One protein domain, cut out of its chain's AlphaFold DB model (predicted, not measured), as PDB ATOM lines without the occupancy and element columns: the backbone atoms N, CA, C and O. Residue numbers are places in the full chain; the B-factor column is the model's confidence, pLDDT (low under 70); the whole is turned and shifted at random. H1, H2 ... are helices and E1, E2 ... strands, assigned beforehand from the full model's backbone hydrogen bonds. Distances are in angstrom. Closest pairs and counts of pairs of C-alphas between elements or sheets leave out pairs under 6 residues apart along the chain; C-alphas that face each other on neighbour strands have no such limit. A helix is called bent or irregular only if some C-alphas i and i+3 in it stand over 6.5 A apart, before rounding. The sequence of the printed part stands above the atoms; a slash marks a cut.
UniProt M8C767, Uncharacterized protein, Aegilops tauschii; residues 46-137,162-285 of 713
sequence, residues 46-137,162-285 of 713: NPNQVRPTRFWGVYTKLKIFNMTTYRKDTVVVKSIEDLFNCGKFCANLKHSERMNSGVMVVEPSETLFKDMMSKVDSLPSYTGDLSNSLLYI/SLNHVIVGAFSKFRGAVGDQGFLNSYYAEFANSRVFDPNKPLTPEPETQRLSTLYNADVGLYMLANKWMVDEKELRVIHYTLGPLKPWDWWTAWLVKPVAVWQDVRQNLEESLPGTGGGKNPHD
ATOM      1  N   ASN A  46      10.117   1.225 -52.657       82.81
ATOM      2  CA  ASN A  46      10.193   2.636 -53.007       82.81
ATOM      3  C   ASN A  46       8.991   3.001 -53.909       82.81
ATOM      4  O   ASN A  46       8.937   2.506 -55.038       82.81
ATOM      5  N   PRO A  47       8.037   3.835 -53.459       78.62
ATOM      6  CA  PRO A  47       6.805   4.145 -54.196       78.62
ATOM      7  C   PRO A  47       7.047   4.940 -55.485       78.62
ATOM      8  O   PRO A  47       6.217   4.938 -56.392       78.62
ATOM      9  N   ASN A  48       8.208   5.586 -55.606       72.25
ATOM     10  CA  ASN A  48       8.541   6.414 -56.754       72.25
ATOM     11  C   ASN A  48       8.635   5.573 -58.030       72.25
ATOM     12  O   ASN A  48       9.448   4.652 -58.126       72.25
ATOM     13  N   GLN A  49       7.804   5.910 -59.015       62.50
ATOM     14  CA  GLN A  49       7.635   5.125 -60.240       62.50
ATOM     15  C   GLN A  49       8.855   5.233 -61.172       62.50
ATOM     16  O   GLN A  49       9.261   4.253 -61.797       62.50
ATOM     17  N   VAL A  50       9.496   6.407 -61.230       67.06
ATOM     18  CA  VAL A  50      10.693   6.648 -62.050       67.06
ATOM     19  C   VAL A  50      11.950   6.319 -61.245       67.06
ATOM     20  O   VAL A  50      12.487   7.153 -60.521       67.06
ATOM     21  N   ARG A  51      12.448   5.083 -61.361       65.25
ATOM     22  CA  ARG A  51      13.711   4.677 -60.720       65.25
ATOM     23  C   ARG A  51      14.394   3.479 -61.389       65.25
ATOM     24  O   ARG A  51      13.720   2.552 -61.838       65.25
ATOM     25  N   PRO A  52      15.739   3.423 -61.386       66.88
ATOM     26  CA  PRO A  52      16.489   2.187 -61.597       66.88
ATOM     27  C   PRO A  52      16.045   1.054 -60.654       66.88
ATOM     28  O   PRO A  52      15.833   1.282 -59.461       66.88
ATOM     29  N   THR A  53      16.006  -0.187 -61.151       70.62
ATOM     30  CA  THR A  53      15.605  -1.387 -60.385       70.62
ATOM     31  C   THR A  53      16.386  -1.550 -59.077       70.62
ATOM     32  O   THR A  53      15.814  -1.940 -58.062       70.62
ATOM     33  N   ARG A  54      17.673  -1.158 -59.064       70.25
ATOM     34  CA  ARG A  54      18.556  -1.209 -57.881       70.25
ATOM     35  C   ARG A  54      18.054  -0.394 -56.680       70.25
ATOM     36  O   ARG A  54      18.491  -0.643 -55.565       70.25
ATOM     37  N   PHE A  55      17.152   0.566 -56.895       72.88
ATOM     38  CA  PHE A  55      16.570   1.400 -55.840       72.88
ATOM     39  C   PHE A  55      15.161   0.954 -55.412       72.88
ATOM     40  O   PHE A  55      14.482   1.701 -54.708       72.88
ATOM     41  N   TRP A  56      14.722  -0.260 -55.784       78.81
ATOM     42  CA  TRP A  56      13.456  -0.838 -55.308       78.81
ATOM     43  C   TRP A  56      13.360  -0.850 -53.779       78.81
ATOM     44  O   TRP A  56      12.364  -0.392 -53.238       78.81
ATOM     45  N   GLY A  57      14.400  -1.335 -53.096       81.44
ATOM     46  CA  GLY A  57      14.423  -1.462 -51.638       81.44
ATOM     47  C   GLY A  57      15.035  -0.274 -50.892       81.44
ATOM     48  O   GLY A  57      15.339  -0.422 -49.712       81.44
ATOM     49  N   VAL A  58      15.301   0.870 -51.536       81.81
ATOM     50  CA  VAL A  58      16.202   1.903 -50.972       81.81
ATOM     51  C   VAL A  58      15.691   2.510 -49.657       81.81
ATOM     52  O   VAL A  58      16.461   2.679 -48.712       81.81
ATOM     53  N   TYR A  59      14.378   2.730 -49.538       86.50
ATOM     54  CA  TYR A  59      13.759   3.254 -48.317       86.50
ATOM     55  C   TYR A  59      13.707   2.253 -47.160       86.50
ATOM     56  O   TYR A  59      13.375   2.639 -46.045       86.50
ATOM     57  N   THR A  60      14.142   1.004 -47.355       87.69
ATOM     58  CA  THR A  60      14.335   0.048 -46.251       87.69
ATOM     59  C   THR A  60      15.261   0.605 -45.164       87.69
ATOM     60  O   THR A  60      15.061   0.293 -43.992       87.69
ATOM     61  N   LYS A  61      16.208   1.495 -45.513       87.75
ATOM     62  CA  LYS A  61      17.056   2.200 -44.535       87.75
ATOM     63  C   LYS A  61      16.232   2.961 -43.482       87.75
ATOM     64  O   LYS A  61      16.653   3.014 -42.334       87.75
ATOM     65  N   LEU A  62      15.039   3.466 -43.816       89.06
ATOM     66  CA  LEU A  62      14.170   4.178 -42.867       89.06
ATOM     67  C   LEU A  62      13.707   3.295 -41.692       89.06
ATOM     68  O   LEU A  62      13.328   3.824 -40.651       89.06
ATOM     69  N   LYS A  63      13.802   1.959 -41.786       88.12
ATOM     70  CA  LYS A  63      13.484   1.065 -40.660       88.12
ATOM     71  C   LYS A  63      14.369   1.278 -39.425       88.12
ATOM     72  O   LYS A  63      13.928   0.905 -38.340       88.12
ATOM     73  N   ILE A  64      15.542   1.913 -39.546       88.38
ATOM     74  CA  ILE A  64      16.380   2.264 -38.382       88.38
ATOM     75  C   ILE A  64      15.658   3.198 -37.402       88.38
ATOM     76  O   ILE A  64      15.805   3.045 -36.194       88.38
ATOM     77  N   PHE A  65      14.801   4.097 -37.900       89.38
ATOM     78  CA  PHE A  65      14.014   4.997 -37.054       89.38
ATOM     79  C   PHE A  65      12.981   4.237 -36.207       89.38
ATOM     80  O   PHE A  65      12.574   4.736 -35.168       89.38
ATOM     81  N   ASN A  66      12.609   3.005 -36.581       90.00
ATOM     82  CA  ASN A  66      11.695   2.155 -35.813       90.00
ATOM     83  C   ASN A  66      12.408   1.160 -34.872       90.00
ATOM     84  O   ASN A  66      11.769   0.268 -34.319       90.00
ATOM     85  N   MET A  67      13.730   1.260 -34.693       84.94
ATOM     86  CA  MET A  67      14.514   0.351 -33.842       84.94
ATOM     87  C   MET A  67      14.488   0.762 -32.357       84.94
ATOM     88  O   MET A  67      15.523   0.826 -31.698       84.94
ATOM     89  N   THR A  68      13.290   1.008 -31.819       83.94
ATOM     90  CA  THR A  68      13.024   1.543 -30.464       83.94
ATOM     91  C   THR A  68      13.548   0.689 -29.301       83.94
ATOM     92  O   THR A  68      13.552   1.142 -28.159       83.94
ATOM     93  N   THR A  69      14.042  -0.526 -29.567       79.19
ATOM     94  CA  THR A  69      14.746  -1.364 -28.582       79.19
ATOM     95  C   THR A  69      16.153  -0.867 -28.233       79.19
ATOM     96  O   THR A  69      16.748  -1.399 -27.302       79.19
ATOM     97  N   TYR A  70      16.713   0.093 -28.978       72.50
ATOM     98  CA  TYR A  70      18.077   0.597 -28.783       72.50
ATOM     99  C   TYR A  70      18.103   2.062 -28.339       72.50
ATOM    100  O   TYR A  70      17.296   2.878 -28.783       72.50
ATOM    101  N   ARG A  71      19.082   2.392 -27.489       61.78
ATOM    102  CA  ARG A  71      19.446   3.753 -27.065       61.78
ATOM    103  C   ARG A  71      20.926   4.017 -27.386       61.78
ATOM    104  O   ARG A  71      21.675   3.075 -27.642       61.78
ATOM    105  N   LYS A  72      21.322   5.295 -27.420       58.59
ATOM    106  CA  LYS A  72      22.698   5.751 -27.692       58.59
ATOM    107  C   LYS A  72      23.594   5.473 -26.463       58.59
ATOM    108  O   LYS A  72      23.327   6.054 -25.421       58.59
ATOM    109  N   ASP A  73      24.633   4.633 -26.566       31.08
ATOM    110  CA  ASP A  73      25.552   4.280 -25.453       31.08
ATOM    111  C   ASP A  73      26.919   3.720 -25.971       31.08
ATOM    112  O   ASP A  73      27.040   3.372 -27.144       31.08
ATOM    113  N   THR A  74      27.961   3.616 -25.120       32.34
ATOM    114  CA  THR A  74      29.422   3.536 -25.478       32.34
ATOM    115  C   THR A  74      30.119   2.199 -25.045       32.34
ATOM    116  O   THR A  74      29.416   1.316 -24.555       32.34
ATOM    117  N   VAL A  75      31.415   1.825 -25.209       30.91
ATOM    118  CA  VAL A  75      32.749   2.472 -25.423       30.91
ATOM    119  C   VAL A  75      33.673   1.575 -26.321       30.91
ATOM    120  O   VAL A  75      33.370   0.389 -26.444       30.91
ATOM    121  N   VAL A  76      34.833   2.075 -26.805       26.83
ATOM    122  CA  VAL A  76      35.956   1.500 -27.633       26.83
ATOM    123  C   VAL A  76      35.684   1.348 -29.143       26.83
ATOM    124  O   VAL A  76      34.526   1.218 -29.531       26.83
ATOM    125  N   VAL A  77      36.688   1.305 -30.054       30.94
ATOM    126  CA  VAL A  77      38.181   1.318 -29.915       30.94
ATOM    127  C   VAL A  77      38.827   2.670 -30.241       30.94
ATOM    128  O   VAL A  77      38.979   3.473 -29.322       30.94
ATOM    129  N   LYS A  78      39.200   2.972 -31.502       53.56
ATOM    130  CA  LYS A  78      39.367   4.380 -31.909       53.56
ATOM    131  C   LYS A  78      37.950   4.924 -32.008       53.56
ATOM    132  O   LYS A  78      37.300   4.785 -33.040       53.56
ATOM    133  N   SER A  79      37.482   5.412 -30.865       59.34
ATOM    134  CA  SER A  79      36.096   5.759 -30.605       59.34
ATOM    135  C   SER A  79      35.479   6.543 -31.758       59.34
ATOM    136  O   SER A  79      36.018   7.557 -32.198       59.34
ATOM    137  N   ILE A  80      34.341   6.055 -32.241       72.44
ATOM    138  CA  ILE A  80      33.325   6.884 -32.899       72.44
ATOM    139  C   ILE A  80      32.124   7.065 -31.962       72.44
ATOM    140  O   ILE A  80      31.043   7.435 -32.404       72.44
ATOM    141  N   GLU A  81      32.283   6.756 -30.669       73.94
ATOM    142  CA  GLU A  81      31.195   6.842 -29.695       73.94
ATOM    143  C   GLU A  81      30.879   8.281 -29.305       73.94
ATOM    144  O   GLU A  81      29.803   8.541 -28.778       73.94
ATOM    145  N   ASP A  82      31.771   9.231 -29.591       79.38
ATOM    146  CA  ASP A  82      31.433  10.648 -29.514       79.38
ATOM    147  C   ASP A  82      30.249  10.994 -30.428       79.38
ATOM    148  O   ASP A  82      29.444  11.843 -30.060       79.38
ATOM    149  N   LEU A  83      30.025  10.263 -31.528       82.50
ATOM    150  CA  LEU A  83      28.788  10.372 -32.309       82.50
ATOM    151  C   LEU A  83      27.513  10.080 -31.494       82.50
ATOM    152  O   LEU A  83      26.471  10.645 -31.809       82.50
ATOM    153  N   PHE A  84      27.564   9.261 -30.438       79.69
ATOM    154  CA  PHE A  84      26.407   9.029 -29.560       79.69
ATOM    155  C   PHE A  84      26.080  10.236 -28.663       79.69
ATOM    156  O   PHE A  84      24.947  10.341 -28.203       79.69
ATOM    157  N   ASN A  85      27.014  11.180 -28.496       82.06
ATOM    158  CA  ASN A  85      26.778  12.473 -27.839       82.06
ATOM    159  C   ASN A  85      26.254  13.550 -28.814       82.06
ATOM    160  O   ASN A  85      26.042  14.694 -28.413       82.06
ATOM    161  N   CYS A  86      26.082  13.216 -30.098       84.25
ATOM    162  CA  CYS A  86      25.449  14.091 -31.081       84.25
ATOM    163  C   CYS A  86      23.921  14.089 -30.908       84.25
ATOM    164  O   CYS A  86      23.364  13.117 -30.395       84.25
ATOM    165  N   GLY A  87      23.259  15.162 -31.358       81.69
ATOM    166  CA  GLY A  87      21.813  15.402 -31.265       81.69
ATOM    167  C   GLY A  87      20.890  14.307 -31.830       81.69
ATOM    168  O   GLY A  87      21.323  13.253 -32.304       81.69
ATOM    169  N   LYS A  88      19.572  14.537 -31.784       87.00
ATOM    170  CA  LYS A  88      18.558  13.510 -32.118       87.00
ATOM    171  C   LYS A  88      18.695  12.942 -33.532       87.00
ATOM    172  O   LYS A  88      18.509  11.741 -33.731       87.00
ATOM    173  N   PHE A  89      19.067  13.780 -34.496       90.75
ATOM    174  CA  PHE A  89      19.483  13.357 -35.827       90.75
ATOM    175  C   PHE A  89      20.787  14.050 -36.242       90.75
ATOM    176  O   PHE A  89      20.874  15.277 -36.268       90.75
ATOM    177  N   CYS A  90      21.799  13.276 -36.635       90.19
ATOM    178  CA  CYS A  90      23.033  13.829 -37.189       90.19
ATOM    179  C   CYS A  90      23.452  13.126 -38.473       90.19
ATOM    180  O   CYS A  90      23.365  11.910 -38.581       90.19
ATOM    181  N   ALA A  91      23.981  13.886 -39.425       88.81
ATOM    182  CA  ALA A  91      24.549  13.394 -40.679       88.81
ATOM    183  C   ALA A  91      25.675  14.331 -41.147       88.81
ATOM    184  O   ALA A  91      25.801  15.456 -40.666       88.81
ATOM    185  N   ASN A  92      26.513  13.906 -42.086       87.06
ATOM    186  CA  ASN A  92      27.507  14.801 -42.689       87.06
ATOM    187  C   ASN A  92      26.897  15.594 -43.862       87.06
ATOM    188  O   ASN A  92      26.103  15.041 -44.622       87.06
ATOM    189  N   LEU A  93      27.294  16.861 -44.044       83.56
ATOM    190  CA  LEU A  93      27.021  17.594 -45.286       83.56
ATOM    191  C   LEU A  93      28.024  17.232 -46.382       83.56
ATOM    192  O   LEU A  93      29.238  17.268 -46.180       83.56
ATOM    193  N   LYS A  94      27.479  16.990 -47.572       71.88
ATOM    194  CA  LYS A  94      28.185  16.932 -48.850       71.88
ATOM    195  C   LYS A  94      28.155  18.320 -49.514       71.88
ATOM    196  O   LYS A  94      27.682  19.302 -48.944       71.88
ATOM    197  N   HIS A  95      28.672  18.404 -50.736       62.84
ATOM    198  CA  HIS A  95      28.552  19.577 -51.599       62.84
ATOM    199  C   HIS A  95      27.080  19.994 -51.831       62.84
ATOM    200  O   HIS A  95      26.174  19.159 -51.767       62.84
ATOM    201  N   SER A  96      26.867  21.279 -52.137       59.16
ATOM    202  CA  SER A  96      25.546  21.889 -52.387       59.16
ATOM    203  C   SER A  96      24.559  21.777 -51.212       59.16
ATOM    204  O   SER A  96      23.385  21.508 -51.438       59.16
ATOM    205  N   GLU A  97      25.041  21.939 -49.973       68.50
ATOM    206  CA  GLU A  97      24.232  22.025 -48.733       68.50
ATOM    207  C   GLU A  97      23.382  20.783 -48.394       68.50
ATOM    208  O   GLU A  97      22.564  20.800 -47.479       68.50
ATOM    209  N   ARG A  98      23.622  19.658 -49.079       80.00
ATOM    210  CA  ARG A  98      22.836  18.424 -48.943       80.00
ATOM    211  C   ARG A  98      23.516  17.405 -48.031       80.00
ATOM    212  O   ARG A  98      24.708  17.130 -48.171       80.00
ATOM    213  N   MET A  99      22.760  16.774 -47.132       82.88
ATOM    214  CA  MET A  99      23.264  15.698 -46.271       82.88
ATOM    215  C   MET A  99      23.634  14.437 -47.063       82.88
ATOM    216  O   MET A  99      23.034  14.145 -48.101       82.88
ATOM    217  N   ASN A 100      24.572  13.657 -46.524       81.81
ATOM    218  CA  ASN A 100      25.000  12.333 -46.972       81.81
ATOM    219  C   ASN A 100      24.487  11.261 -45.990       81.81
ATOM    220  O   ASN A 100      24.995  11.149 -44.876       81.81
ATOM    221  N   SER A 101      23.521  10.438 -46.415       80.88
ATOM    222  CA  SER A 101      22.878   9.405 -45.576       80.88
ATOM    223  C   SER A 101      23.696   8.110 -45.417       80.88
ATOM    224  O   SER A 101      23.160   7.076 -45.006       80.88
ATOM    225  N   GLY A 102      24.981   8.115 -45.789       80.38
ATOM    226  CA  GLY A 102      25.894   6.982 -45.605       80.38
ATOM    227  C   GLY A 102      26.341   6.769 -44.159       80.38
ATOM    228  O   GLY A 102      26.557   5.630 -43.760       80.38
ATOM    229  N   VAL A 103      26.431   7.848 -43.377       84.44
ATOM    230  CA  VAL A 103      26.727   7.820 -41.938       84.44
ATOM    231  C   VAL A 103      25.755   8.766 -41.250       84.44
ATOM    232  O   VAL A 103      25.698   9.948 -41.601       84.44
ATOM    233  N   MET A 104      24.976   8.237 -40.307       90.56
ATOM    234  CA  MET A 104      23.958   8.983 -39.571       90.56
ATOM    235  C   MET A 104      23.902   8.535 -38.108       90.56
ATOM    236  O   MET A 104      24.051   7.349 -37.820       90.56
ATOM    237  N   VAL A 105      23.622   9.478 -37.212       89.38
ATOM    238  CA  VAL A 105      23.192   9.242 -35.828       89.38
ATOM    239  C   VAL A 105      21.686   9.461 -35.782       89.38
ATOM    240  O   VAL A 105      21.191  10.432 -36.356       89.38
ATOM    241  N   VAL A 106      20.961   8.556 -35.131       89.69
ATOM    242  CA  VAL A 106      19.496   8.564 -35.066       89.69
ATOM    243  C   VAL A 106      19.057   8.184 -33.655       89.69
ATOM    244  O   VAL A 106      19.479   7.152 -33.141       89.69
ATOM    245  N   GLU A 107      18.183   8.986 -33.054       88.38
ATOM    246  CA  GLU A 107      17.311   8.577 -31.951       88.38
ATOM    247  C   GLU A 107      16.106   7.797 -32.525       88.38
ATOM    248  O   GLU A 107      15.303   8.382 -33.259       88.38
ATOM    249  N   PRO A 108      15.960   6.479 -32.267       89.06
ATOM    250  CA  PRO A 108      14.843   5.708 -32.806       89.06
ATOM    251  C   PRO A 108      13.522   6.096 -32.130       89.06
ATOM    252  O   PRO A 108      13.399   6.072 -30.907       89.06
ATOM    253  N   SER A 109      12.506   6.398 -32.935       91.25
ATOM    254  CA  SER A 109      11.166   6.756 -32.484       91.25
ATOM    255  C   SER A 109      10.114   6.253 -33.472       91.25
ATOM    256  O   SER A 109      10.129   6.585 -34.658       91.25
ATOM    257  N   GLU A 110       9.153   5.476 -32.970       92.88
ATOM    258  CA  GLU A 110       8.041   4.948 -33.768       92.88
ATOM    259  C   GLU A 110       7.132   6.067 -34.310       92.88
ATOM    260  O   GLU A 110       6.596   5.944 -35.412       92.88
ATOM    261  N   THR A 111       6.969   7.180 -33.582       94.75
ATOM    262  CA  THR A 111       6.180   8.327 -34.066       94.75
ATOM    263  C   THR A 111       6.895   9.045 -35.207       94.75
ATOM    264  O   THR A 111       6.265   9.337 -36.223       94.75
ATOM    265  N   LEU A 112       8.215   9.231 -35.091       92.38
ATOM    266  CA  LEU A 112       9.064   9.777 -36.153       92.38
ATOM    267  C   LEU A 112       9.060   8.873 -37.393       92.38
ATOM    268  O   LEU A 112       8.903   9.356 -38.509       92.38
ATOM    269  N   PHE A 113       9.164   7.554 -37.210       92.62
ATOM    270  CA  PHE A 113       9.080   6.600 -38.317       92.62
ATOM    271  C   PHE A 113       7.711   6.631 -39.015       92.62
ATOM    272  O   PHE A 113       7.659   6.620 -40.242       92.62
ATOM    273  N   LYS A 114       6.600   6.711 -38.269       94.44
ATOM    274  CA  LYS A 114       5.247   6.809 -38.850       94.44
ATOM    275  C   LYS A 114       5.037   8.105 -39.638       94.44
ATOM    276  O   LYS A 114       4.452   8.052 -40.718       94.44
ATOM    277  N   ASP A 115       5.537   9.236 -39.140       95.12
ATOM    278  CA  ASP A 115       5.481  10.522 -39.846       95.12
ATOM    279  C   ASP A 115       6.406  10.562 -41.079       95.12
ATOM    280  O   ASP A 115       6.005  11.052 -42.133       95.12
ATOM    281  N   MET A 116       7.597   9.953 -41.014       92.44
ATOM    282  CA  MET A 116       8.406   9.723 -42.215       92.44
ATOM    283  C   MET A 116       7.636   8.884 -43.236       92.44
ATOM    284  O   MET A 116       7.535   9.289 -44.391       92.44
ATOM    285  N   MET A 117       7.061   7.749 -42.818       92.00
ATOM    286  CA  MET A 117       6.347   6.829 -43.708       92.00
ATOM    287  C   MET A 117       5.120   7.459 -44.384       92.00
ATOM    288  O   MET A 117       4.859   7.127 -45.537       92.00
ATOM    289  N   SER A 118       4.410   8.394 -43.739       92.50
ATOM    290  CA  SER A 118       3.285   9.117 -44.363       92.50
ATOM    291  C   SER A 118       3.714  10.166 -45.403       92.50
ATOM    292  O   SER A 118       2.881  10.645 -46.172       92.50
ATOM    293  N   LYS A 119       5.009  10.508 -45.456       90.75
ATOM    294  CA  LYS A 119       5.587  11.529 -46.346       90.75
ATOM    295  C   LYS A 119       6.416  10.960 -47.504       90.75
ATOM    296  O   LYS A 119       6.846  11.717 -48.372       90.75
ATOM    297  N   VAL A 120       6.638   9.643 -47.556       86.69
ATOM    298  CA  VAL A 120       7.476   8.977 -48.585       86.69
ATOM    299  C   VAL A 120       6.889   9.091 -50.000       86.69
ATOM    300  O   VAL A 120       7.643   9.112 -50.976       86.69
ATOM    301  N   ASP A 121       5.562   9.190 -50.101       82.56
ATOM    302  CA  ASP A 121       4.822   9.341 -51.361       82.56
ATOM    303  C   ASP A 121       4.720  10.802 -51.840       82.56
ATOM    304  O   ASP A 121       4.378  11.042 -52.998       82.56
ATOM    305  N   SER A 122       4.975  11.781 -50.961       83.88
ATOM    306  CA  SER A 122       4.643  13.198 -51.185       83.88
ATOM    307  C   SER A 122       5.839  14.153 -51.152       83.88
ATOM    308  O   SER A 122       5.797  15.188 -51.818       83.88
ATOM    309  N   LEU A 123       6.917  13.828 -50.431       83.31
ATOM    310  CA  LEU A 123       8.147  14.622 -50.460       83.31
ATOM    311  C   LEU A 123       8.984  14.315 -51.716       83.31
ATOM    312  O   LEU A 123       9.179  13.144 -52.057       83.31
ATOM    313  N   PRO A 124       9.544  15.342 -52.388       73.44
ATOM    314  CA  PRO A 124      10.456  15.134 -53.506       73.44
ATOM    315  C   PRO A 124      11.737  14.435 -53.036       73.44
ATOM    316  O   PRO A 124      12.138  14.533 -51.879       73.44
ATOM    317  N   SER A 125      12.411  13.722 -53.939       67.75
ATOM    318  CA  SER A 125      13.664  13.039 -53.617       67.75
ATOM    319  C   SER A 125      14.490  12.726 -54.878       67.75
ATOM    320  O   SER A 125      13.992  12.739 -56.002       67.75
ATOM    321  N   TYR A 126      15.787  12.486 -54.687       67.00
ATOM    322  CA  TYR A 126      16.829  12.376 -55.708       67.00
ATOM    323  C   TYR A 126      18.017  11.534 -55.197       67.00
ATOM    324  O   TYR A 126      18.182  11.316 -53.994       67.00
ATOM    325  N   THR A 127      18.891  11.081 -56.097       56.12
ATOM    326  CA  THR A 127      20.139  10.379 -55.749       56.12
ATOM    327  C   THR A 127      21.258  11.334 -55.340       56.12
ATOM    328  O   THR A 127      21.536  12.303 -56.045       56.12
ATOM    329  N   GLY A 128      21.963  10.999 -54.253       49.84
ATOM    330  CA  GLY A 128      23.175  11.687 -53.779       49.84
ATOM    331  C   GLY A 128      24.506  11.165 -54.347       49.84
ATOM    332  O   GLY A 128      25.579  11.490 -53.824       49.84
ATOM    333  N   ASP A 129      24.441  10.346 -55.404       49.12
ATOM    334  CA  ASP A 129      25.603   9.940 -56.202       49.12
ATOM    335  C   ASP A 129      26.322  11.188 -56.758       49.12
ATOM    336  O   ASP A 129      25.690  12.177 -57.138       49.12
ATOM    337  N   LEU A 130      27.658  11.135 -56.838       37.28
ATOM    338  CA  LEU A 130      28.505  12.272 -57.243       37.28
ATOM    339  C   LEU A 130      28.145  12.840 -58.635       37.28
ATOM    340  O   LEU A 130      28.351  14.022 -58.897       37.28
ATOM    341  N   SER A 131      27.554  12.008 -59.500       33.62
ATOM    342  CA  SER A 131      27.045  12.379 -60.825       33.62
ATOM    343  C   SER A 131      25.947  13.443 -60.795       33.62
ATOM    344  O   SER A 131      25.813  14.185 -61.761       33.62
ATOM    345  N   ASN A 132      25.176  13.540 -59.706       34.31
ATOM    346  CA  ASN A 132      24.172  14.592 -59.547       34.31
ATOM    347  C   ASN A 132      24.791  15.875 -58.970       34.31
ATOM    348  O   ASN A 132      24.396  16.962 -59.378       34.31
ATOM    349  N   SER A 133      25.799  15.778 -58.093       32.03
ATOM    350  CA  SER A 133      26.530  16.950 -57.579       32.03
ATOM    351  C   SER A 133      27.289  17.708 -58.677       32.03
ATOM    352  O   SER A 133      27.367  18.927 -58.620       32.03
ATOM    353  N   LEU A 134      27.800  17.007 -59.695       27.67
ATOM    354  CA  LEU A 134      28.484  17.605 -60.854       27.67
ATOM    355  C   LEU A 134      27.539  18.154 -61.943       27.67
ATOM    356  O   LEU A 134      28.019  18.706 -62.929       27.67
ATOM    357  N   LEU A 135      26.216  17.987 -61.809       26.56
ATOM    358  CA  LEU A 135      25.250  18.298 -62.876       26.56
ATOM    359  C   LEU A 135      24.004  19.076 -62.407       26.56
ATOM    360  O   LEU A 135      23.035  19.196 -63.164       26.56
ATOM    361  N   TYR A 136      24.015  19.594 -61.175       28.31
ATOM    362  CA  TYR A 136      22.920  20.377 -60.595       28.31
ATOM    363  C   TYR A 136      23.300  21.859 -60.470       28.31
ATOM    364  O   TYR A 136      23.469  22.386 -59.372       28.31
ATOM    365  N   ILE A 137      23.399  22.542 -61.613       25.03
ATOM    366  CA  ILE A 137      23.173  23.993 -61.639       25.03
ATOM    367  C   ILE A 137      21.683  24.186 -61.301       25.03
ATOM    368  O   ILE A 137      20.849  23.575 -61.979       25.03
ATOM    369  N   SER A 162      28.307   6.530 -81.224       31.42
ATOM    370  CA  SER A 162      27.648   5.349 -80.642       31.42
ATOM    371  C   SER A 162      27.847   5.251 -79.123       31.42
ATOM    372  O   SER A 162      26.887   5.001 -78.391       31.42
ATOM    373  N   LEU A 163      29.064   5.504 -78.628       30.75
ATOM    374  CA  LEU A 163      29.376   5.377 -77.203       30.75
ATOM    375  C   LEU A 163      28.749   6.516 -76.386       30.75
ATOM    376  O   LEU A 163      28.252   6.271 -75.288       30.75
ATOM    377  N   ASN A 164      28.674   7.727 -76.955       31.06
ATOM    378  CA  ASN A 164      27.995   8.865 -76.330       31.06
ATOM    379  C   ASN A 164      26.532   8.550 -75.985       31.06
ATOM    380  O   ASN A 164      26.106   8.837 -74.871       31.06
ATOM    381  N   HIS A 165      25.765   7.909 -76.873       28.73
ATOM    382  CA  HIS A 165      24.363   7.583 -76.578       28.73
ATOM    383  C   HIS A 165      24.200   6.516 -75.481       28.73
ATOM    384  O   HIS A 165      23.213   6.549 -74.746       28.73
ATOM    385  N   VAL A 166      25.170   5.609 -75.321       31.17
ATOM    386  CA  VAL A 166      25.178   4.613 -74.235       31.17
ATOM    387  C   VAL A 166      25.593   5.254 -72.907       31.17
ATOM    388  O   VAL A 166      24.920   5.062 -71.897       31.17
ATOM    389  N   ILE A 167      26.657   6.061 -72.906       30.30
ATOM    390  CA  ILE A 167      27.200   6.712 -71.705       30.30
ATOM    391  C   ILE A 167      26.264   7.825 -71.215       30.30
ATOM    392  O   ILE A 167      25.831   7.802 -70.064       30.30
ATOM    393  N   VAL A 168      25.876   8.763 -72.083       28.38
ATOM    394  CA  VAL A 168      24.930   9.839 -71.738       28.38
ATOM    395  C   VAL A 168      23.528   9.272 -71.502       28.38
ATOM    396  O   VAL A 168      22.826   9.759 -70.621       28.38
ATOM    397  N   GLY A 169      23.133   8.192 -72.186       27.73
ATOM    398  CA  GLY A 169      21.900   7.460 -71.875       27.73
ATOM    399  C   GLY A 169      21.904   6.853 -70.467       27.73
ATOM    400  O   GLY A 169      20.910   6.957 -69.749       27.73
ATOM    401  N   ALA A 170      23.033   6.284 -70.032       31.56
ATOM    402  CA  ALA A 170      23.204   5.773 -68.674       31.56
ATOM    403  C   ALA A 170      23.212   6.896 -67.621       31.56
ATOM    404  O   ALA A 170      22.527   6.769 -66.607       31.56
ATOM    405  N   PHE A 171      23.919   8.007 -67.863       30.41
ATOM    406  CA  PHE A 171      23.964   9.143 -66.931       30.41
ATOM    407  C   PHE A 171      22.644   9.928 -66.863       30.41
ATOM    408  O   PHE A 171      22.193  10.266 -65.771       30.41
ATOM    409  N   SER A 172      21.961  10.138 -67.992       30.42
ATOM    410  CA  SER A 172      20.630  10.765 -68.041       30.42
ATOM    411  C   SER A 172      19.605   9.995 -67.194       30.42
ATOM    412  O   SER A 172      18.786  10.593 -66.496       30.42
ATOM    413  N   LYS A 173      19.725   8.661 -67.133       35.12
ATOM    414  CA  LYS A 173      18.863   7.787 -66.316       35.12
ATOM    415  C   LYS A 173      19.050   7.940 -64.792       35.12
ATOM    416  O   LYS A 173      18.281   7.345 -64.037       35.12
ATOM    417  N   PHE A 174      20.009   8.751 -64.329       36.75
ATOM    418  CA  PHE A 174      20.146   9.159 -62.920       36.75
ATOM    419  C   PHE A 174      19.503  10.513 -62.587       36.75
ATOM    420  O   PHE A 174      19.310  10.816 -61.409       36.75
ATOM    421  N   ARG A 175      19.090  11.304 -63.591       36.22
ATOM    422  CA  ARG A 175      18.604  12.687 -63.411       36.22
ATOM    423  C   ARG A 175      17.243  12.817 -62.704       36.22
ATOM    424  O   ARG A 175      16.799  13.925 -62.438       36.22
ATOM    425  N   GLY A 176      16.609  11.692 -62.376       40.88
ATOM    426  CA  GLY A 176      15.396  11.602 -61.558       40.88
ATOM    427  C   GLY A 176      15.329  10.310 -60.740       40.88
ATOM    428  O   GLY A 176      14.243   9.830 -60.447       40.88
ATOM    429  N   ALA A 177      16.472   9.686 -60.429       47.09
ATOM    430  CA  ALA A 177      16.487   8.456 -59.644       47.09
ATOM    431  C   ALA A 177      16.252   8.772 -58.158       47.09
ATOM    432  O   ALA A 177      17.043   9.480 -57.540       47.09
ATOM    433  N   VAL A 178      15.166   8.253 -57.586       62.00
ATOM    434  CA  VAL A 178      14.703   8.641 -56.246       62.00
ATOM    435  C   VAL A 178      15.275   7.724 -55.153       62.00
ATOM    436  O   VAL A 178      15.208   6.499 -55.289       62.00
ATOM    437  N   GLY A 179      15.844   8.292 -54.078       72.12
ATOM    438  CA  GLY A 179      16.634   7.558 -53.073       72.12
ATOM    439  C   GLY A 179      16.454   8.028 -51.623       72.12
ATOM    440  O   GLY A 179      15.902   9.092 -51.362       72.12
ATOM    441  N   ASP A 180      16.952   7.253 -50.657       77.19
ATOM    442  CA  ASP A 180      16.843   7.565 -49.220       77.19
ATOM    443  C   ASP A 180      17.497   8.907 -48.854       77.19
ATOM    444  O   ASP A 180      16.923   9.685 -48.097       77.19
ATOM    445  N   GLN A 181      18.657   9.215 -49.446       81.69
ATOM    446  CA  GLN A 181      19.364  10.470 -49.198       81.69
ATOM    447  C   GLN A 181      18.531  11.690 -49.613       81.69
ATOM    448  O   GLN A 181      18.475  12.663 -48.869       81.69
ATOM    449  N   GLY A 182      17.881  11.654 -50.781       82.19
ATOM    450  CA  GLY A 182      17.055  12.766 -51.251       82.19
ATOM    451  C   GLY A 182      15.824  12.986 -50.377       82.19
ATOM    452  O   GLY A 182      15.539  14.121 -50.014       82.19
ATOM    453  N   PHE A 183      15.165  11.901 -49.960       88.00
ATOM    454  CA  PHE A 183      14.011  11.963 -49.063       88.00
ATOM    455  C   PHE A 183      14.395  12.571 -47.711       88.00
ATOM    456  O   PHE A 183      13.730  13.488 -47.246       88.00
ATOM    457  N   LEU A 184      15.505  12.128 -47.114       88.62
ATOM    458  CA  LEU A 184      15.984  12.670 -45.841       88.62
ATOM    459  C   LEU A 184      16.383  14.152 -45.949       88.62
ATOM    460  O   LEU A 184      16.128  14.907 -45.016       88.62
ATOM    461  N   ASN A 185      16.932  14.594 -47.086       88.75
ATOM    462  CA  ASN A 185      17.180  16.018 -47.346       88.75
ATOM    463  C   ASN A 185      15.883  16.837 -47.440       88.75
ATOM    464  O   ASN A 185      15.843  17.956 -46.947       88.75
ATOM    465  N   SER A 186      14.829  16.310 -48.066       89.00
ATOM    466  CA  SER A 186      13.543  17.014 -48.178       89.00
ATOM    467  C   SER A 186      12.683  16.920 -46.915       89.00
ATOM    468  O   SER A 186      11.858  17.798 -46.683       89.00
ATOM    469  N   TYR A 187      12.894  15.902 -46.080       91.75
ATOM    470  CA  TYR A 187      12.278  15.771 -44.759       91.75
ATOM    471  C   TYR A 187      12.938  16.715 -43.739       91.75
ATOM    472  O   TYR A 187      12.248  17.436 -43.023       91.75
ATOM    473  N   TYR A 188      14.274  16.764 -43.704       91.19
ATOM    474  CA  TYR A 188      15.052  17.694 -42.879       91.19
ATOM    475  C   TYR A 188      15.575  18.871 -43.726       91.19
ATOM    476  O   TYR A 188      16.785  19.055 -43.852       91.19
ATOM    477  N   ALA A 189      14.675  19.665 -44.316       88.44
ATOM    478  CA  ALA A 189      15.046  20.761 -45.225       88.44
ATOM    479  C   ALA A 189      16.054  21.759 -44.612       88.44
ATOM    480  O   ALA A 189      17.023  22.146 -45.260       88.44
ATOM    481  N   GLU A 190      15.891  22.091 -43.328       88.56
ATOM    482  CA  GLU A 190      16.760  23.020 -42.584       88.56
ATOM    483  C   GLU A 190      18.111  22.423 -42.139       88.56
ATOM    484  O   GLU A 190      18.885  23.083 -41.446       88.56
ATOM    485  N   PHE A 191      18.442  21.184 -42.522       90.31
ATOM    486  CA  PHE A 191      19.648  20.495 -42.041       90.31
ATOM    487  C   PHE A 191      20.971  21.203 -42.401       90.31
ATOM    488  O   PHE A 191      21.987  21.038 -41.717       90.31
ATOM    489  N   ALA A 192      20.975  22.024 -43.454       88.00
ATOM    490  CA  ALA A 192      22.112  22.875 -43.799       88.00
ATOM    491  C   ALA A 192      22.437  23.891 -42.682       88.00
ATOM    492  O   ALA A 192      23.608  24.108 -42.354       88.00
ATOM    493  N   ASN A 193      21.394  24.444 -42.054       90.25
ATOM    494  CA  ASN A 193      21.462  25.490 -41.034       90.25
ATOM    495  C   ASN A 193      21.787  24.949 -39.627       90.25
ATOM    496  O   ASN A 193      22.189  25.712 -38.745       90.25
ATOM    497  N   SER A 194      21.680  23.634 -39.409       90.75
ATOM    498  CA  SER A 194      22.038  22.974 -38.147       90.75
ATOM    499  C   SER A 194      23.491  23.264 -37.732       90.75
ATOM    500  O   SER A 194      24.377  23.483 -38.564       90.75
ATOM    501  N   ARG A 195      23.789  23.243 -36.426       90.69
ATOM    502  CA  ARG A 195      25.162  23.471 -35.931       90.69
ATOM    503  C   ARG A 195      26.065  22.267 -36.213       90.69
ATOM    504  O   ARG A 195      25.599  21.130 -36.214       90.69
ATOM    505  N   VAL A 196      27.359  22.510 -36.423       90.62
ATOM    506  CA  VAL A 196      28.358  21.430 -36.491       90.62
ATOM    507  C   VAL A 196      28.493  20.779 -35.112       90.62
ATOM    508  O   VAL A 196      28.459  21.466 -34.091       90.62
ATOM    509  N   PHE A 197      28.618  19.456 -35.088       90.38
ATOM    510  CA  PHE A 197      28.884  18.682 -33.883       90.38
ATOM    511  C   PHE A 197      30.370  18.764 -33.495       90.38
ATOM    512  O   PHE A 197      31.240  18.367 -34.272       90.38
ATOM    513  N   ASP A 198      30.641  19.262 -32.286       87.88
ATOM    514  CA  ASP A 198      31.956  19.266 -31.635       87.88
ATOM    515  C   ASP A 198      31.880  18.389 -30.369       87.88
ATOM    516  O   ASP A 198      31.210  18.788 -29.411       87.88
ATOM    517  N   PRO A 199      32.563  17.225 -30.324       83.88
ATOM    518  CA  PRO A 199      32.612  16.355 -29.144       83.88
ATOM    519  C   PRO A 199      33.029  17.060 -27.848       83.88
ATOM    520  O   PRO A 199      32.639  16.638 -26.762       83.88
ATOM    521  N   ASN A 200      33.818  18.133 -27.954       85.31
ATOM    522  CA  ASN A 200      34.375  18.866 -26.818       85.31
ATOM    523  C   ASN A 200      33.437  19.976 -26.311       85.31
ATOM    524  O   ASN A 200      33.724  20.603 -25.293       85.31
ATOM    525  N   LYS A 201      32.345  20.263 -27.037       84.50
ATOM    526  CA  LYS A 201      31.379  21.329 -26.731       84.50
ATOM    527  C   LYS A 201      29.938  20.827 -26.921       84.50
ATOM    528  O   LYS A 201      29.247  21.293 -27.834       84.50
ATOM    529  N   PRO A 202      29.472  19.875 -26.087       80.12
ATOM    530  CA  PRO A 202      28.078  19.441 -26.099       80.12
ATOM    531  C   PRO A 202      27.137  20.633 -25.874       80.12
ATOM    532  O   PRO A 202      27.432  21.543 -25.098       80.12
ATOM    533  N   LEU A 203      26.002  20.633 -26.573       80.75
ATOM    534  CA  LEU A 203      25.009  21.705 -26.510       80.75
ATOM    535  C   LEU A 203      23.863  21.316 -25.572       80.75
ATOM    536  O   LEU A 203      23.328  20.213 -25.662       80.75
ATOM    537  N   THR A 204      23.471  22.246 -24.702       78.31
ATOM    538  CA  THR A 204      22.330  22.107 -23.787       78.31
ATOM    539  C   THR A 204      21.334  23.252 -24.015       78.31
ATOM    540  O   THR A 204      21.754  24.409 -23.925       78.31
ATOM    541  N   PRO A 205      20.037  22.982 -24.267       82.00
ATOM    542  CA  PRO A 205      19.427  21.661 -24.479       82.00
ATOM    543  C   PRO A 205      19.962  20.944 -25.734       82.00
ATOM    544  O   PRO A 205      20.538  21.582 -26.615       82.00
ATOM    545  N   GLU A 206      19.771  19.620 -25.806       82.19
ATOM    546  CA  GLU A 206      20.181  18.815 -26.968       82.19
ATOM    547  C   GLU A 206      19.437  19.293 -28.232       82.19
ATOM    548  O   GLU A 206      18.203  19.349 -28.232       82.19
ATOM    549  N   PRO A 207      20.148  19.644 -29.317       86.44
ATOM    550  CA  PRO A 207      19.526  20.067 -30.566       86.44
ATOM    551  C   PRO A 207      18.879  18.890 -31.308       86.44
ATOM    552  O   PRO A 207      19.404  17.776 -31.339       86.44
ATOM    553  N   GLU A 208      17.772  19.160 -32.002       88.38
ATOM    554  CA  GLU A 208      17.100  18.151 -32.831       88.38
ATOM    555  C   GLU A 208      17.972  17.673 -34.000       88.38
ATOM    556  O   GLU A 208      17.901  16.509 -34.389       88.38
ATOM    557  N   THR A 209      18.816  18.557 -34.548       91.38
ATOM    558  CA  THR A 209      19.706  18.245 -35.673       91.38
ATOM    559  C   THR A 209      21.110  18.836 -35.513       91.38
ATOM    560  O   THR A 209      21.269  19.976 -35.070       91.38
ATOM    561  N   GLN A 210      22.146  18.088 -35.920       91.69
ATOM    562  CA  GLN A 210      23.526  18.594 -36.048       91.69
ATOM    563  C   GLN A 210      24.262  18.016 -37.261       91.69
ATOM    564  O   GLN A 210      24.012  16.896 -37.710       91.69
ATOM    565  N   ARG A 211      25.244  18.771 -37.760       91.88
ATOM    566  CA  ARG A 211      26.113  18.376 -38.873       91.88
ATOM    567  C   ARG A 211      27.388  17.705 -38.375       91.88
ATOM    568  O   ARG A 211      28.168  18.309 -37.644       91.88
ATOM    569  N   LEU A 212      27.641  16.484 -38.826       89.44
ATOM    570  CA  LEU A 212      28.900  15.781 -38.598       89.44
ATOM    571  C   LEU A 212      30.008  16.355 -39.490       89.44
ATOM    572  O   LEU A 212      29.799  16.593 -40.685       89.44
ATOM    573  N   SER A 213      31.205  16.514 -38.919       88.75
ATOM    574  CA  SER A 213      32.422  16.824 -39.680       88.75
ATOM    575  C   SER A 213      32.713  15.747 -40.738       88.75
ATOM    576  O   SER A 213      32.360  14.577 -40.568       88.75
ATOM    577  N   THR A 214      33.396  16.126 -41.818       86.25
ATOM    578  CA  THR A 214      33.838  15.219 -42.895       86.25
ATOM    579  C   THR A 214      34.750  14.094 -42.398       86.25
ATOM    580  O   THR A 214      34.774  13.032 -43.015       86.25
ATOM    581  N   LEU A 215      35.404  14.268 -41.241       86.31
ATOM    582  CA  LEU A 215      36.145  13.225 -40.510       86.31
ATOM    583  C   LEU A 215      35.333  11.929 -40.297       86.31
ATOM    584  O   LEU A 215      35.903  10.835 -40.284       86.31
ATOM    585  N   TYR A 216      34.008  12.049 -40.149       84.06
ATOM    586  CA  TYR A 216      33.082  10.942 -39.885       84.06
ATOM    587  C   TYR A 216      32.340  10.432 -41.136       84.06
ATOM    588  O   TYR A 216      31.488   9.559 -41.009       84.06
ATOM    589  N   ASN A 217      32.602  10.968 -42.337       85.38
ATOM    590  CA  ASN A 217      31.979  10.515 -43.595       85.38
ATOM    591  C   ASN A 217      32.804  10.989 -44.812       85.38
ATOM    592  O   ASN A 217      32.328  11.755 -45.652       85.38
ATOM    593  N   ALA A 218      34.077  10.593 -44.886       84.38
ATOM    594  CA  ALA A 218      34.999  11.088 -45.904       84.38
ATOM    595  C   ALA A 218      34.681  10.490 -47.288       84.38
ATOM    596  O   ALA A 218      34.961   9.322 -47.566       84.38
ATOM    597  N   ASP A 219      34.067  11.297 -48.156       84.25
ATOM    598  CA  ASP A 219      33.583  10.896 -49.481       84.25
ATOM    599  C   ASP A 219      34.753  10.654 -50.460       84.25
ATOM    600  O   ASP A 219      35.415  11.588 -50.921       84.25
ATOM    601  N   VAL A 220      34.987   9.388 -50.824       82.81
ATOM    602  CA  VAL A 220      36.043   8.978 -51.776       82.81
ATOM    603  C   VAL A 220      35.835   9.589 -53.170       82.81
ATOM    604  O   VAL A 220      36.795   9.790 -53.912       82.81
ATOM    605  N   GLY A 221      34.600   9.943 -53.532       80.25
ATOM    606  CA  GLY A 221      34.308  10.683 -54.755       80.25
ATOM    607  C   GLY A 221      34.846  12.114 -54.727       80.25
ATOM    608  O   GLY A 221      35.383  12.570 -55.733       80.25
ATOM    609  N   LEU A 222      34.786  12.796 -53.577       81.88
ATOM    610  CA  LEU A 222      35.428  14.106 -53.409       81.88
ATOM    611  C   LEU A 222      36.958  13.982 -53.415       81.88
ATOM    612  O   LEU A 222      37.617  14.779 -54.083       81.88
ATOM    613  N   TYR A 223      37.518  12.943 -52.776       83.38
ATOM    614  CA  TYR A 223      38.956  12.647 -52.866       83.38
ATOM    615  C   TYR A 223      39.417  12.525 -54.327       83.38
ATOM    616  O   TYR A 223      40.437  13.100 -54.696       83.38
ATOM    617  N   MET A 224      38.675  11.815 -55.187       82.06
ATOM    618  CA  MET A 224      39.073  11.653 -56.594       82.06
ATOM    619  C   MET A 224      39.032  12.947 -57.417       82.06
ATOM    620  O   MET A 224      39.752  13.034 -58.409       82.06
ATOM    621  N   LEU A 225      38.215  13.934 -57.034       81.25
ATOM    622  CA  LEU A 225      38.190  15.245 -57.691       81.25
ATOM    623  C   LEU A 225      39.330  16.152 -57.204       81.25
ATOM    624  O   LEU A 225      39.910  16.875 -58.007       81.25
ATOM    625  N   ALA A 226      39.669  16.100 -55.912       83.50
ATOM    626  CA  ALA A 226      40.707  16.942 -55.307       83.50
ATOM    627  C   ALA A 226      42.125  16.325 -55.327       83.50
ATOM    628  O   ALA A 226      43.094  17.014 -55.019       83.50
ATOM    629  N   ASN A 227      42.243  15.023 -55.611       85.19
ATOM    630  CA  ASN A 227      43.429  14.170 -55.411       85.19
ATOM    631  C   ASN A 227      44.010  14.168 -53.975       85.19
ATOM    632  O   ASN A 227      45.109  13.667 -53.742       85.19
ATOM    633  N   LYS A 228      43.270  14.703 -52.997       86.25
ATOM    634  CA  LYS A 228      43.650  14.783 -51.582       86.25
ATOM    635  C   LYS A 228      42.422  14.711 -50.681       86.25
ATOM    636  O   LYS A 228      41.295  14.934 -51.125       86.25
ATOM    637  N   TRP A 229      42.643  14.427 -49.401       85.56
ATOM    638  CA  TRP A 229      41.619  14.615 -48.376       85.56
ATOM    639  C   TRP A 229      41.446  16.106 -48.055       85.56
ATOM    640  O   TRP A 229      42.385  16.891 -48.160       85.56
ATOM    641  N   MET A 230      40.236  16.493 -47.646       82.12
ATOM    642  CA  MET A 230      39.904  17.865 -47.220       82.12
ATOM    643  C   MET A 230      40.168  18.110 -45.716       82.12
ATOM    644  O   MET A 230      39.700  19.096 -45.159       82.12
ATOM    645  N   VAL A 231      40.858  17.170 -45.067       83.88
ATOM    646  CA  VAL A 231      41.168  17.041 -43.630       83.88
ATOM    647  C   VAL A 231      42.461  16.214 -43.502       83.88
ATOM    648  O   VAL A 231      42.844  15.569 -44.481       83.88
ATOM    649  N   ASP A 232      43.129  16.195 -42.341       84.31
ATOM    650  CA  ASP A 232      44.309  15.332 -42.143       84.31
ATOM    651  C   ASP A 232      43.919  13.844 -42.266       84.31
ATOM    652  O   ASP A 232      42.970  13.370 -41.636       84.31
ATOM    653  N   GLU A 233      44.679  13.092 -43.069       84.00
ATOM    654  CA  GLU A 233      44.533  11.644 -43.265       84.00
ATOM    655  C   GLU A 233      44.672  10.869 -41.935       84.00
ATOM    656  O   GLU A 233      44.074   9.806 -41.777       84.00
ATOM    657  N   LYS A 234      45.385  11.427 -40.942       84.31
ATOM    658  CA  LYS A 234      45.563  10.861 -39.588       84.31
ATOM    659  C   LYS A 234      44.338  11.002 -38.678       84.31
ATOM    660  O   LYS A 234      44.198  10.221 -37.731       84.31
ATOM    661  N   GLU A 235      43.478  11.989 -38.935       84.62
ATOM    662  CA  GLU A 235      42.270  12.271 -38.143       84.62
ATOM    663  C   GLU A 235      41.011  11.584 -38.698       84.62
ATOM    664  O   GLU A 235      39.987  11.517 -38.011       84.62
ATOM    665  N   LEU A 236      41.076  11.053 -39.925       84.25
ATOM    666  CA  LEU A 236      39.981  10.322 -40.562       84.25
ATOM    667  C   LEU A 236      39.477   9.171 -39.684       84.25
ATOM    668  O   LEU A 236      40.245   8.305 -39.261       84.25
ATOM    669  N   ARG A 237      38.156   9.128 -39.465       83.44
ATOM    670  CA  ARG A 237      37.496   8.065 -38.691       83.44
ATOM    671  C   ARG A 237      36.636   7.142 -39.547       83.44
ATOM    672  O   ARG A 237      36.574   5.951 -39.265       83.44
ATOM    673  N   VAL A 238      35.997   7.658 -40.603       84.06
ATOM    674  CA  VAL A 238      35.175   6.850 -41.523       84.06
ATOM    675  C   VAL A 238      35.405   7.270 -42.974       84.06
ATOM    676  O   VAL A 238      35.179   8.424 -43.335       84.06
ATOM    677  N   ILE A 239      35.798   6.314 -43.823       85.56
ATOM    678  CA  ILE A 239      35.968   6.497 -45.272       85.56
ATOM    679  C   ILE A 239      34.765   5.900 -46.010       85.56
ATOM    680  O   ILE A 239      34.473   4.709 -45.884       85.56
ATOM    681  N   HIS A 240      34.085   6.710 -46.822       83.62
ATOM    682  CA  HIS A 240      32.875   6.322 -47.540       83.62
ATOM    683  C   HIS A 240      33.145   6.170 -49.045       83.62
ATOM    684  O   HIS A 240      33.287   7.141 -49.791       83.62
ATOM    685  N   TYR A 241      33.149   4.919 -49.510       83.12
ATOM    686  CA  TYR A 241      33.299   4.531 -50.919       83.12
ATOM    687  C   TYR A 241      32.015   4.791 -51.726       83.12
ATOM    688  O   TYR A 241      31.343   3.865 -52.187       83.12
ATOM    689  N   THR A 242      31.657   6.065 -51.878       74.19
ATOM    690  CA  THR A 242      30.434   6.551 -52.545       74.19
ATOM    691  C   THR A 242      30.322   6.143 -54.011       74.19
ATOM    692  O   THR A 242      29.224   5.912 -54.504       74.19
ATOM    693  N   LEU A 243      31.449   5.999 -54.710       70.44
ATOM    694  CA  LEU A 243      31.507   5.722 -56.143       70.44
ATOM    695  C   LEU A 243      30.865   4.366 -56.482       70.44
ATOM    696  O   LEU A 243      31.441   3.303 -56.256       70.44
ATOM    697  N   GLY A 244      29.649   4.402 -57.034       68.69
ATOM    698  CA  GLY A 244      28.832   3.218 -57.328       68.69
ATOM    699  C   GLY A 244      29.557   2.090 -58.087       68.69
ATOM    700  O   GLY A 244      29.502   0.956 -57.613       68.69
ATOM    701  N   PRO A 245      30.244   2.365 -59.217       75.19
ATOM    702  CA  PRO A 245      30.959   1.347 -60.001       75.19
ATOM    703  C   PRO A 245      32.344   0.951 -59.461       75.19
ATOM    704  O   PRO A 245      32.939   0.009 -59.977       75.19
ATOM    705  N   LEU A 246      32.885   1.690 -58.487       80.81
ATOM    706  CA  LEU A 246      34.276   1.598 -58.033       80.81
ATOM    707  C   LEU A 246      34.309   1.236 -56.547       80.81
ATOM    708  O   LEU A 246      34.547   2.082 -55.682       80.81
ATOM    709  N   LYS A 247      34.016  -0.032 -56.245       85.38
ATOM    710  CA  LYS A 247      33.973  -0.544 -54.871       85.38
ATOM    711  C   LYS A 247      35.307  -1.181 -54.474       85.38
ATOM    712  O   LYS A 247      35.975  -1.772 -55.322       85.38
ATOM    713  N   PRO A 248      35.723  -1.064 -53.200       89.19
ATOM    714  CA  PRO A 248      37.082  -1.415 -52.792       89.19
ATOM    715  C   PRO A 248      37.343  -2.927 -52.788       89.19
ATOM    716  O   PRO A 248      38.493  -3.338 -52.920       89.19
ATOM    717  N   TRP A 249      36.286  -3.742 -52.691       87.56
ATOM    718  CA  TRP A 249      36.344  -5.202 -52.815       87.56
ATOM    719  C   TRP A 249      36.542  -5.697 -54.249       87.56
ATOM    720  O   TRP A 249      36.886  -6.861 -54.429       87.56
ATOM    721  N   ASP A 250      36.323  -4.852 -55.258       91.00
ATOM    722  CA  ASP A 250      36.593  -5.206 -56.646       91.00
ATOM    723  C   ASP A 250      38.091  -5.042 -56.924       91.00
ATOM    724  O   ASP A 250      38.635  -3.940 -56.813       91.00
ATOM    725  N   TRP A 251      38.760  -6.137 -57.297       92.44
ATOM    726  CA  TRP A 251      40.224  -6.195 -57.417       92.44
ATOM    727  C   TRP A 251      40.827  -5.123 -58.345       92.44
ATOM    728  O   TRP A 251      41.964  -4.697 -58.133       92.44
ATOM    729  N   TRP A 252      40.075  -4.656 -59.349       91.44
ATOM    730  CA  TRP A 252      40.524  -3.633 -60.297       91.44
ATOM    731  C   TRP A 252      40.513  -2.209 -59.718       91.44
ATOM    732  O   TRP A 252      41.287  -1.363 -60.165       91.44
ATOM    733  N   THR A 253      39.675  -1.916 -58.716       89.75
ATOM    734  CA  THR A 253      39.498  -0.546 -58.198       89.75
ATOM    735  C   THR A 253      40.763  -0.015 -57.521       89.75
ATOM    736  O   THR A 253      41.033   1.184 -57.583       89.75
ATOM    737  N   ALA A 254      41.577  -0.896 -56.928       90.06
ATOM    738  CA  ALA A 254      42.823  -0.531 -56.250       90.06
ATOM    739  C   ALA A 254      43.844   0.166 -57.172       90.06
ATOM    740  O   ALA A 254      44.561   1.061 -56.731       90.06
ATOM    741  N   TRP A 255      43.868  -0.182 -58.462       89.00
ATOM    742  CA  TRP A 255      44.752   0.439 -59.457       89.00
ATOM    743  C   TRP A 255      44.320   1.867 -59.810       89.00
ATOM    744  O   TRP A 255      45.145   2.730 -60.115       89.00
ATOM    745  N   LEU A 256      43.019   2.146 -59.706       85.50
ATOM    746  CA  LEU A 256      42.430   3.445 -60.007       85.50
ATOM    747  C   LEU A 256      42.489   4.383 -58.787       85.50
ATOM    748  O   LEU A 256      43.000   5.498 -58.898       85.50
ATOM    749  N   VAL A 257      42.038   3.925 -57.613       84.31
ATOM    750  CA  VAL A 257      41.632   4.785 -56.482       84.31
ATOM    751  C   VAL A 257      42.508   4.566 -55.235       84.31
ATOM    752  O   VAL A 257      42.318   3.582 -54.522       84.31
ATOM    753  N   LYS A 258      43.426   5.503 -54.921       85.19
ATOM    754  CA  LYS A 258      44.400   5.386 -53.800       85.19
ATOM    755  C   LYS A 258      43.760   4.981 -52.449       85.19
ATOM    756  O   LYS A 258      44.276   4.038 -51.849       85.19
ATOM    757  N   PRO A 259      42.638   5.578 -51.981       86.94
ATOM    758  CA  PRO A 259      41.987   5.178 -50.725       86.94
ATOM    759  C   PRO A 259      41.691   3.679 -50.556       86.94
ATOM    760  O   PRO A 259      41.689   3.196 -49.428       86.94
ATOM    761  N   VAL A 260      41.502   2.915 -51.643       88.75
ATOM    762  CA  VAL A 260      41.223   1.463 -51.584       88.75
ATOM    763  C   VAL A 260      42.329   0.676 -50.871       88.75
ATOM    764  O   VAL A 260      42.035  -0.369 -50.294       88.75
ATOM    765  N   ALA A 261      43.567   1.183 -50.840       88.56
ATOM    766  CA  ALA A 261      44.657   0.578 -50.074       88.56
ATOM    767  C   ALA A 261      44.297   0.405 -48.585       88.56
ATOM    768  O   ALA A 261      44.513  -0.672 -48.035       88.56
ATOM    769  N   VAL A 262      43.654   1.406 -47.969       88.50
ATOM    770  CA  VAL A 262      43.222   1.362 -46.559       88.50
ATOM    771  C   VAL A 262      42.189   0.255 -46.334       88.50
ATOM    772  O   VAL A 262      42.243  -0.465 -45.343       88.50
ATOM    773  N   TRP A 263      41.262   0.063 -47.278       89.88
ATOM    774  CA  TRP A 263      40.275  -1.016 -47.185       89.88
ATOM    775  C   TRP A 263      40.898  -2.402 -47.400       89.88
ATOM    776  O   TRP A 263      40.506  -3.349 -46.725       89.88
ATOM    777  N   GLN A 264      41.871  -2.542 -48.308       89.38
ATOM    778  CA  GLN A 264      42.552  -3.822 -48.552       89.38
ATOM    779  C   GLN A 264      43.503  -4.215 -47.407       89.38
ATOM    780  O   GLN A 264      43.687  -5.410 -47.182       89.38
ATOM    781  N   ASP A 265      44.077  -3.253 -46.677       89.19
ATOM    782  CA  ASP A 265      44.819  -3.506 -45.434       89.19
ATOM    783  C   ASP A 265      43.881  -4.006 -44.321       89.19
ATOM    784  O   ASP A 265      44.031  -5.131 -43.845       89.19
ATOM    785  N   VAL A 266      42.819  -3.246 -44.011       85.81
ATOM    786  CA  VAL A 266      41.782  -3.660 -43.045       85.81
ATOM    787  C   VAL A 266      41.220  -5.044 -43.388       85.81
ATOM    788  O   VAL A 266      41.059  -5.872 -42.498       85.81
ATOM    789  N   ARG A 267      40.975  -5.327 -44.676       86.88
ATOM    790  CA  ARG A 267      40.525  -6.638 -45.165       86.88
ATOM    791  C   ARG A 267      41.522  -7.758 -44.853       86.88
ATOM    792  O   ARG A 267      41.101  -8.831 -44.431       86.88
ATOM    793  N   GLN A 268      42.813  -7.551 -45.109       89.06
ATOM    794  CA  GLN A 268      43.841  -8.576 -44.888       89.06
ATOM    795  C   GLN A 268      44.010  -8.908 -43.402       89.06
ATOM    796  O   GLN A 268      44.244 -10.068 -43.075       89.06
ATOM    797  N   ASN A 269      43.788  -7.921 -42.534       86.06
ATOM    798  CA  ASN A 269      43.813  -8.051 -41.079       86.06
ATOM    799  C   ASN A 269      42.487  -8.573 -40.470       86.06
ATOM    800  O   ASN A 269      42.344  -8.581 -39.250       86.06
ATOM    801  N   LEU A 270      41.506  -9.012 -41.279       81.81
ATOM    802  CA  LEU A 270      40.273  -9.628 -40.771       81.81
ATOM    803  C   LEU A 270      40.519 -11.044 -40.232       81.81
ATOM    804  O   LEU A 270      41.019 -11.915 -40.946       81.81
ATOM    805  N   GLU A 271      40.064 -11.279 -39.005       81.44
ATOM    806  CA  GLU A 271      40.021 -12.593 -38.356       81.44
ATOM    807  C   GLU A 271      39.063 -13.575 -39.066       81.44
ATOM    808  O   GLU A 271      38.292 -13.221 -39.965       81.44
ATOM    809  N   GLU A 272      39.147 -14.854 -38.699       80.88
ATOM    810  CA  GLU A 272      38.459 -15.951 -39.382       80.88
ATOM    811  C   GLU A 272      37.112 -16.281 -38.723       80.88
ATOM    812  O   GLU A 272      37.035 -17.084 -37.800       80.88
ATOM    813  N   SER A 273      36.036 -15.646 -39.200       77.25
ATOM    814  CA  SER A 273      34.670 -15.849 -38.680       77.25
ATOM    815  C   SER A 273      34.015 -17.173 -39.104       77.25
ATOM    816  O   SER A 273      33.048 -17.591 -38.477       77.25
ATOM    817  N   LEU A 274      34.498 -17.805 -40.181       78.94
ATOM    818  CA  LEU A 274      34.143 -19.159 -40.623       78.94
ATOM    819  C   LEU A 274      35.364 -19.813 -41.306       78.94
ATOM    820  O   LEU A 274      36.175 -19.094 -41.900       78.94
ATOM    821  N   PRO A 275      35.477 -21.156 -41.326       80.19
ATOM    822  CA  PRO A 275      36.610 -21.852 -41.936       80.19
ATOM    823  C   PRO A 275      36.916 -21.419 -43.383       80.19
ATOM    824  O   PRO A 275      36.113 -21.576 -44.307       80.19
ATOM    825  N   GLY A 276      38.121 -20.885 -43.581       80.69
ATOM    826  CA  GLY A 276      38.658 -20.387 -44.842       80.69
ATOM    827  C   GLY A 276      38.325 -18.929 -45.194       80.69
ATOM    828  O   GLY A 276      38.665 -18.510 -46.309       80.69
ATOM    829  N   THR A 277      37.695 -18.147 -44.303       83.81
ATOM    830  CA  THR A 277      37.326 -16.740 -44.582       83.81
ATOM    831  C   THR A 277      38.321 -15.684 -44.086       83.81
ATOM    832  O   THR A 277      38.201 -14.523 -44.484       83.81
ATOM    833  N   GLY A 278      39.322 -16.055 -43.280       84.75
ATOM    834  CA  GLY A 278      40.319 -15.131 -42.719       84.75
ATOM    835  C   GLY A 278      41.068 -14.309 -43.781       84.75
ATOM    836  O   GLY A 278      41.486 -14.822 -44.828       84.75
ATOM    837  N   GLY A 279      41.250 -13.012 -43.527       83.38
ATOM    838  CA  GLY A 279      41.734 -12.024 -44.500       83.38
ATOM    839  C   GLY A 279      40.689 -11.632 -45.557       83.38
ATOM    840  O   GLY A 279      41.043 -11.308 -46.695       83.38
ATOM    841  N   GLY A 280      39.396 -11.750 -45.224       81.31
ATOM    842  CA  GLY A 280      38.275 -11.462 -46.124       81.31
ATOM    843  C   GLY A 280      38.290 -12.326 -47.388       81.31
ATOM    844  O   GLY A 280      38.148 -11.801 -48.496       81.31
ATOM    845  N   LYS A 281      38.548 -13.629 -47.236       85.75
ATOM    846  CA  LYS A 281      38.635 -14.617 -48.324       85.75
ATOM    847  C   LYS A 281      37.325 -15.400 -48.466       85.75
ATOM    848  O   LYS A 281      36.489 -15.424 -47.569       85.75
ATOM    849  N   ASN A 282      37.164 -16.073 -49.601       86.94
ATOM    850  CA  ASN A 282      36.046 -16.972 -49.880       86.94
ATOM    851  C   ASN A 282      36.603 -18.329 -50.361       86.94
ATOM    852  O   ASN A 282      37.324 -18.335 -51.364       86.94
ATOM    853  N   PRO A 283      36.297 -19.467 -49.705       86.88
ATOM    854  CA  PRO A 283      36.761 -20.790 -50.135       86.88
ATOM    855  C   PRO A 283      36.398 -21.138 -51.586       86.88
ATOM    856  O   PRO A 283      37.209 -21.737 -52.293       86.88
ATOM    857  N   HIS A 284      35.221 -20.709 -52.058       89.12
ATOM    858  CA  HIS A 284      34.799 -20.893 -53.448       89.12
ATOM    859  C   HIS A 284      35.720 -20.140 -54.418       89.12
ATOM    860  O   HIS A 284      36.266 -20.725 -55.352       89.12
ATOM    861  N   ASP A 285      35.958 -18.853 -54.166       90.88
ATOM    862  CA  ASP A 285      36.761 -18.025 -55.068       90.88
ATOM    863  C   ASP A 285      38.247 -18.408 -55.010       90.88
ATOM    864  O   ASP A 285      38.935 -18.333 -56.024       90.88
TER     865      ASP A 285
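AT A GLANCE: This is residues 46 to 137 and 162 to 285 of the 713 residues of an uncharacterized protein of Aegilops tauschii (UniProt M8C767). A small, strongly twisted sheet has H1, H3 and H6 clustered beside its E2 edge and short H7 over E3, while H8, H9 and H10 lie away from the sheet among long loops. Residues 162 to 170 of H5 stick out from the body. The printed part has 216 residues, with ten named helices and three named strands in the order H1 H2 E1 E2 H3 H4 H5 H6 H7 E3 H8 H9 H10; the sheet, E2 E1 E3, is mixed. The class is mostly helix, though under half of the residues are in named elements. The whole is compact, with a radius of gyration of the C-alphas of 18.9 A and spans of 49 by 46 by 36 A.

HOW THE PARTS SIT: H1, residues 58 to 66, touches H3, residues 110 to 119, at a shallow tilt of 30 degrees, opposite ways, with the C-alphas of Asn 66 and Glu 110 closest at 5.0 A. H1 also touches H6, residues 180 to 187, at a steep tilt of 59 degrees, the same way, with the C-alphas of Tyr 59 and Asp 180 closest at 5.4 A. E1, residues 89 to 93, and E2, residues 99 to 106, form an antiparallel hairpin, with N 90 and O 105 within hydrogen-bond range at 2.9 A. E2 bends by 99 degrees at residue 102. E3, residues 209 to 212, is parallel to E1, with N 212 and O 91 within range at 2.8 A. H2, residues 81 to 85, and H6 only graze the sheet. H7, residues 189 to 192, is on the sheet at a height of 8.5 A, only just over E3, on which 3 of its C-alphas fall. H4, residues 130 to 133, is close but not clearly touching H5, residues 162 to 172, and H8, residues 220 to 226; its closest C-alpha pairs are Ser 131 with Phe 171, 7.6 A, and Leu 130 with Gly 221, 6.5 A. H9, residues 253 to 256, and H10, residues 260 to 268, only just touch, with 3 pairs of C-alphas within 8 A, and only at the corner. Every O i to N i+4 pair is within hydrogen-bond range in H6, H8 and H10, against 5 of 6 in H3, 6 of 7 in H5, 0 of 5 in H1 and 0 of 1 in H2; O i to N i+3 pairs within range are 6 of 6 in H1 and 2 of 2 in H2.

IN THESE COORDINATES: H1 begins at C-alpha 58 (16.202, 1.903, -50.972) and is 15.8 A long; H5 is 15.4 A, H3 14.4 A, E2 13.8 A and E1 12.8 A. H10, 12.3 A, ends at C-alpha 268 (43.841, -8.576, -44.888). H1 is only just irregular, with C-alphas 58 and 61 at 6.50 A, and H7 is irregular, with C-alphas 189 and 192 at 7.5 A.

THE WHOLE: The farthest C-alphas, of Ser 162 and Thr 204, are 59.5 A apart. Residues 138 to 161 are not printed, and C-alphas 137 and 162 are 27.0 A apart across the cut. The links H1 to H2, H7 to E3 and H8 to H9 are long. Mean pLDDT of the printed part is 75.9; 47 residues are under 70, among them 125 to 137 and 162 to 178.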